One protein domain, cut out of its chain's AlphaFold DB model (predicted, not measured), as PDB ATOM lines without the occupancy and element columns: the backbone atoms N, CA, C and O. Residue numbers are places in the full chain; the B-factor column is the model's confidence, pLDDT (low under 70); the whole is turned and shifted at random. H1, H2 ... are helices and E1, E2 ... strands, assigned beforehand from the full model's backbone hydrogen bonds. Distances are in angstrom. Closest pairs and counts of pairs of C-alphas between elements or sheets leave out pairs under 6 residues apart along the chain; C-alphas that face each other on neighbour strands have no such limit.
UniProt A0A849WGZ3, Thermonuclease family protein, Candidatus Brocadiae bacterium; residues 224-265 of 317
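AT A GLANCE: This is residues 224 to 265 of the 317 residues of the protein "Thermonuclease family protein" of Candidatus Brocadiae bacterium (UniProt A0A849WGZ3). Two short helices, H1 and H2, sit at opposite ends of a small rounded body, with two short strands, E1 and E2, in the space between them. After H2 the last stretch folds back toward the middle, where residues 263 to 264 run beside residues 229 to 230 of E1. The printed part has 42 residues, with two named helices and two named strands in the order E1, H1, E2, H2; the two strands do not pair with each other. The class is mixed, helices and strands, with under half of the residues in named elements. The whole is compact, with a radius of gyration of the C-alphas of 9.2 A, and it spans 25 by 18 by 15 A.

HOW THE PARTS SIT: Begin with E1, residues 229 to 231, which pairs with no named strand; look instead at residues 263 to 264, which pair in parallel with its residues 229 to 230. Go on to H1, residues 236 to 243, and find its closest C-alphas to E1, those of Ala 238 and His 231, 5.6 A apart. Next comes E2, residues 249 to 251, which also pairs with no named strand; E1 and E2 are near each other, with 6 pairs of C-alphas within 10 A but none within 8 A. H1 and E2 are apart. Last comes H2, residues 254 to 259. Its Ala 257 is in the closest pair to each strand: its C-alpha is 5.8 A from that of Tyr 251 in E2 and 6.6 A from that of Tyr 230 in E1. H1 and H2 are apart. In both H1 and H2, every O i to N i+4 pair is within hydrogen-bond range.

IN THESE COORDINATES: Find C-alpha 229 at (-18.042, -18.001, -20.199), where E1 begins; its three residues, Phe 229 to His 231, measure 6.5 A from first to last C-alpha. H1 starts at C-alpha 236, (-24.763, -29.023, -20.336), and its eight residues, Lys 236 to Ala 243, cover 10.5 A. E2, Phe 249 to Tyr 251, covers 6.7 A. H2 runs 8.7 A from Lys 254 to Asn 259, where you find C-alpha 259 at (-14.773, -9.389, -28.247).

THE WHOLE: The two C-alphas farthest apart, those of Lys 245 and Glu 255, are 25.7 A from each other, while those of the first and last printed residues, Ile 224 and Cys 265, are 10.1 A apart. The printed part has no cut, and the links E1 to H1, H1 to E2 and E2 to H2 are tight. Look at the B-factor column for the model's confidence: the mean pLDDT of the printed part is 76.1, and residues 233 to 234 and 251 to 256 are under 70.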
ATOM      1  N   ILE A 224     -23.897 -19.757 -26.321       79.69
ATOM      2  CA  ILE A 224     -24.694 -19.191 -25.231       79.69
ATOM      3  C   ILE A 224     -23.730 -18.865 -24.108       79.69
ATOM      4  O   ILE A 224     -22.967 -19.736 -23.712       79.69
ATOM      5  N   ALA A 225     -23.737 -17.647 -23.585       80.56
ATOM      6  CA  ALA A 225     -22.810 -17.247 -22.539       80.56
ATOM      7  C   ALA A 225     -23.498 -16.837 -21.244       80.56
ATOM      8  O   ALA A 225     -24.563 -16.221 -21.251       80.56
ATOM      9  N   ASP A 226     -22.832 -17.131 -20.135       86.31
ATOM     10  CA  ASP A 226     -23.083 -16.485 -18.855       86.31
ATOM     11  C   ASP A 226     -22.291 -15.159 -18.763       86.31
ATOM     12  O   ASP A 226     -21.912 -14.540 -19.770       86.31
ATOM     13  N   SER A 227     -22.078 -14.649 -17.550       85.12
ATOM     14  CA  SER A 227     -21.323 -13.415 -17.336       85.12
ATOM     15  C   SER A 227     -19.868 -13.509 -17.808       85.12
ATOM     16  O   SER A 227     -19.345 -12.504 -18.289       85.12
ATOM     17  N   LEU A 228     -19.249 -14.688 -17.736       83.88
ATOM     18  CA  LEU A 228     -17.814 -14.916 -17.922       83.88
ATOM     19  C   LEU A 228     -17.498 -15.886 -19.060       83.88
ATOM     20  O   LEU A 228     -16.489 -15.696 -19.739       83.88
ATOM     21  N   PHE A 229     -18.324 -16.909 -19.275       85.62
ATOM     22  CA  PHE A 229     -18.042 -18.001 -20.199       85.62
ATOM     23  C   PHE A 229     -19.095 -18.128 -21.284       85.62
ATOM     24  O   PHE A 229     -20.285 -18.067 -20.994       85.62
ATOM     25  N   TYR A 230     -18.657 -18.373 -22.518       83.62
ATOM     26  CA  TYR A 230     -19.521 -18.806 -23.608       83.62
ATOM     27  C   TYR A 230     -19.423 -20.320 -23.825       83.62
ATOM     28  O   TYR A 230     -18.357 -20.933 -23.724       83.62
ATOM     29  N   HIS A 231     -20.565 -20.923 -24.119       83.75
ATOM     30  CA  HIS A 231     -20.820 -22.358 -24.157       83.75
ATOM     31  C   HIS A 231     -21.393 -22.736 -25.525       83.75
ATOM     32  O   HIS A 231     -22.161 -21.969 -26.094       83.75
ATOM     33  N   ARG A 232     -21.065 -23.919 -26.058       71.19
ATOM     34  CA  ARG A 232     -21.723 -24.448 -27.275       71.19
ATOM     35  C   ARG A 232     -23.185 -24.834 -26.986       71.19
ATOM     36  O   ARG A 232     -23.483 -25.135 -25.827       71.19
ATOM     37  N   PRO A 233     -24.072 -24.937 -27.994       62.69
ATOM     38  CA  PRO A 233     -25.498 -25.211 -27.780       62.69
ATOM     39  C   PRO A 233     -25.742 -26.582 -27.127       62.69
ATOM     40  O   PRO A 233     -26.644 -26.748 -26.308       62.69
ATOM     41  N   GLU A 234     -24.877 -27.557 -27.419       64.94
ATOM     42  CA  GLU A 234     -24.928 -28.908 -26.842       64.94
ATOM     43  C   GLU A 234     -24.409 -28.986 -25.396       64.94
ATOM     44  O   GLU A 234     -24.642 -29.989 -24.715       64.94
ATOM     45  N   CYS A 235     -23.711 -27.956 -24.912       76.19
ATOM     46  CA  CYS A 235     -23.025 -27.985 -23.626       76.19
ATOM     47  C   CYS A 235     -24.035 -28.010 -22.468       76.19
ATOM     48  O   CYS A 235     -24.994 -27.240 -22.451       76.19
ATOM     49  N   LYS A 236     -23.821 -28.873 -21.463       82.06
ATOM     50  CA  LYS A 236     -24.763 -29.023 -20.336       82.06
ATOM     51  C   LYS A 236     -25.006 -27.691 -19.616       82.06
ATOM     52  O   LYS A 236     -26.153 -27.326 -19.399       82.06
ATOM     53  N   LYS A 237     -23.941 -26.922 -19.365       83.56
ATOM     54  CA  LYS A 237     -24.027 -25.579 -18.766       83.56
ATOM     55  C   LYS A 237     -24.843 -24.601 -19.612       83.56
ATOM     56  O   LYS A 237     -25.544 -23.775 -19.046       83.56
ATOM     57  N   ALA A 238     -24.808 -24.721 -20.941       81.38
ATOM     58  CA  ALA A 238     -25.647 -23.919 -21.830       81.38
ATOM     59  C   ALA A 238     -27.133 -24.271 -21.664       81.38
ATOM     60  O   ALA A 238     -27.968 -23.378 -21.550       81.38
ATOM     61  N   LYS A 239     -27.458 -25.570 -21.598       81.44
ATOM     62  CA  LYS A 239     -28.829 -26.060 -21.379       81.44
ATOM     63  C   LYS A 239     -29.365 -25.653 -20.008       81.44
ATOM     64  O   LYS A 239     -30.485 -25.163 -19.921       81.44
ATOM     65  N   ASP A 240     -28.550 -25.802 -18.965       84.38
ATOM     66  CA  ASP A 240     -28.897 -25.401 -17.599       84.38
ATOM     67  C   ASP A 240     -29.107 -23.880 -17.514       84.38
ATOM     68  O   ASP A 240     -30.065 -23.414 -16.899       84.38
ATOM     69  N   LEU A 241     -28.254 -23.098 -18.187       81.31
ATOM     70  CA  LEU A 241     -28.372 -21.645 -18.259       81.31
ATOM     71  C   LEU A 241     -29.658 -21.212 -18.978       81.31
ATOM     72  O   LEU A 241     -30.378 -20.370 -18.445       81.31
ATOM     73  N   LEU A 242     -29.983 -21.820 -20.125       76.62
ATOM     74  CA  LEU A 242     -31.234 -21.580 -20.860       76.62
ATOM     75  C   LEU A 242     -32.489 -21.973 -20.070       76.62
ATOM     76  O   LEU A 242     -33.528 -21.334 -20.217       76.62
ATOM     77  N   ALA A 243     -32.409 -23.022 -19.250       79.19
ATOM     78  CA  ALA A 243     -33.510 -23.467 -18.395       79.19
ATOM     79  C   ALA A 243     -33.663 -22.618 -17.116       79.19
ATOM     80  O   ALA A 243     -34.661 -22.740 -16.402       79.19
ATOM     81  N   SER A 244     -32.679 -21.772 -16.803       77.62
ATOM     82  CA  SER A 244     -32.671 -20.921 -15.612       77.62
ATOM     83  C   SER A 244     -33.306 -19.544 -15.863       77.62
ATOM     84  O   SER A 244     -33.490 -19.117 -16.997       77.62
ATOM     85  N   LYS A 245     -33.589 -18.792 -14.788       79.38
ATOM     86  CA  LYS A 245     -33.974 -17.365 -14.872       79.38
ATOM     87  C   LYS A 245     -32.769 -16.412 -14.957       79.38
ATOM     88  O   LYS A 245     -32.948 -15.198 -14.864       79.38
ATOM     89  N   LEU A 246     -31.545 -16.937 -15.041       75.44
ATOM     90  CA  LEU A 246     -30.335 -16.119 -15.080       75.44
ATOM     91  C   LEU A 246     -30.201 -15.424 -16.437       75.44
ATOM     92  O   LEU A 246     -30.615 -15.939 -17.474       75.44
ATOM     93  N   ARG A 247     -29.579 -14.242 -16.433       74.38
ATOM     94  CA  ARG A 247     -29.260 -13.522 -17.665       74.38
ATOM     95  C   ARG A 247     -28.253 -14.332 -18.480       74.38
ATOM     96  O   ARG A 247     -27.143 -14.582 -18.011       74.38
ATOM     97  N   CYS A 248     -28.622 -14.670 -19.707       80.31
ATOM     98  CA  CYS A 248     -27.737 -15.262 -20.700       80.31
ATOM     99  C   CYS A 248     -27.509 -14.300 -21.871       80.31
ATOM    100  O   CYS A 248     -28.318 -13.412 -22.146       80.31
ATOM    101  N   PHE A 249     -26.376 -14.472 -22.540       77.12
ATOM    102  CA  PHE A 249     -25.987 -13.741 -23.739       77.12
ATOM    103  C   PHE A 249     -25.914 -14.721 -24.908       77.12
ATOM    104  O   PHE A 249     -25.575 -15.889 -24.726       77.12
ATOM    105  N   HIS A 250     -26.239 -14.246 -26.101       78.62
ATOM    106  CA  HIS A 250     -26.344 -15.065 -27.301       78.62
ATOM    107  C   HIS A 250     -25.341 -14.547 -28.326       78.62
ATOM    108  O   HIS A 250     -25.389 -13.374 -28.686       78.62
ATOM    109  N   TYR A 251     -24.441 -15.417 -28.777       64.81
ATOM    110  CA  TYR A 251     -23.408 -15.110 -29.758       64.81
ATOM    111  C   TYR A 251     -23.500 -16.048 -30.955       64.81
ATOM    112  O   TYR A 251     -23.636 -17.262 -30.805       64.81
ATOM    113  N   TYR A 252     -23.386 -15.487 -32.153       64.81
ATOM    114  CA  TYR A 252     -23.453 -16.244 -33.405       64.81
ATOM    115  C   TYR A 252     -22.066 -16.687 -33.895       64.81
ATOM    116  O   TYR A 252     -21.965 -17.602 -34.705       64.81
ATOM    117  N   THR A 253     -20.992 -16.135 -33.316       57.50
ATOM    118  CA  THR A 253     -19.601 -16.573 -33.504       57.50
ATOM    119  C   THR A 253     -18.841 -16.601 -32.180       57.50
ATOM    120  O   THR A 253     -19.253 -15.994 -31.187       57.50
ATOM    121  N   LYS A 254     -17.708 -17.317 -32.151       62.66
ATOM    122  CA  LYS A 254     -16.817 -17.341 -30.978       62.66
ATOM    123  C   LYS A 254     -16.073 -16.013 -30.838       62.66
ATOM    124  O   LYS A 254     -15.768 -15.598 -29.724       62.66
ATOM    125  N   GLU A 255     -15.785 -15.353 -31.955       62.56
ATOM    126  CA  GLU A 255     -15.122 -14.055 -32.041       62.56
ATOM    127  C   GLU A 255     -15.976 -12.968 -31.391       62.56
ATOM    128  O   GLU A 255     -15.467 -12.240 -30.543       62.56
ATOM    129  N   ALA A 256     -17.280 -12.928 -31.682       58.50
ATOM    130  CA  ALA A 256     -18.207 -12.001 -31.038       58.50
ATOM    131  C   ALA A 256     -18.224 -12.180 -29.510       58.50
ATOM    132  O   ALA A 256     -18.130 -11.207 -28.766       58.50
ATOM    133  N   ALA A 257     -18.249 -13.430 -29.033       72.44
ATOM    134  CA  ALA A 257     -18.184 -13.722 -27.603       72.44
ATOM    135  C   ALA A 257     -16.853 -13.260 -26.981       72.44
ATOM    136  O   ALA A 257     -16.841 -12.647 -25.914       72.44
ATOM    137  N   LYS A 258     -15.726 -13.518 -27.655       74.06
ATOM    138  CA  LYS A 258     -14.393 -13.085 -27.205       74.06
ATOM    139  C   LYS A 258     -14.260 -11.559 -27.166       74.06
ATOM    140  O   LYS A 258     -13.705 -11.041 -26.200       74.06
ATOM    141  N   ASN A 259     -14.786 -10.854 -28.169       73.00
ATOM    142  CA  ASN A 259     -14.773  -9.389 -28.247       73.00
ATOM    143  C   ASN A 259     -15.577  -8.749 -27.102       73.00
ATOM    144  O   ASN A 259     -15.168  -7.723 -26.566       73.00
ATOM    145  N   ASP A 260     -16.641  -9.416 -26.651       75.94
ATOM    146  CA  ASP A 260     -17.425  -9.051 -25.463       75.94
ATOM    147  C   ASP A 260     -16.770  -9.469 -24.126       75.94
ATOM    148  O   ASP A 260     -17.389  -9.413 -23.059       75.94
ATOM    149  N   GLY A 261     -15.515  -9.924 -24.158       80.88
ATOM    150  CA  GLY A 261     -14.750 -10.329 -22.978       80.88
ATOM    151  C   GLY A 261     -15.128 -11.702 -22.415       80.88
ATOM    152  O   GLY A 261     -14.672 -12.062 -21.324       80.88
ATOM    153  N   LYS A 262     -15.941 -12.492 -23.129       82.94
ATOM    154  CA  LYS A 262     -16.306 -13.851 -22.715       82.94
ATOM    155  C   LYS A 262     -15.162 -14.820 -22.998       82.94
ATOM    156  O   LYS A 262     -14.520 -14.789 -24.047       82.94
ATOM    157  N   ARG A 263     -14.938 -15.748 -22.074       80.56
ATOM    158  CA  ARG A 263     -13.961 -16.834 -22.208       80.56
ATOM    159  C   ARG A 263     -14.650 -18.089 -22.725       80.56
ATOM    160  O   ARG A 263     -15.815 -18.328 -22.432       80.56
ATOM    161  N   ALA A 264     -13.939 -18.915 -23.480       70.94
ATOM    162  CA  ALA A 264     -14.481 -20.211 -23.866       70.94
ATOM    163  C   ALA A 264     -14.700 -21.069 -22.611       70.94
ATOM    164  O   ALA A 264     -13.828 -21.136 -21.742       70.94
ATOM    165  N   CYS A 265     -15.852 -21.724 -22.501       79.56
ATOM    166  CA  CYS A 265     -16.069 -22.708 -21.451       79.56
ATOM    167  C   CYS A 265     -15.108 -23.890 -21.632       79.56
ATOM    168  O   CYS A 265     -15.118 -24.536 -22.676       79.56
TER     169      CYS A 265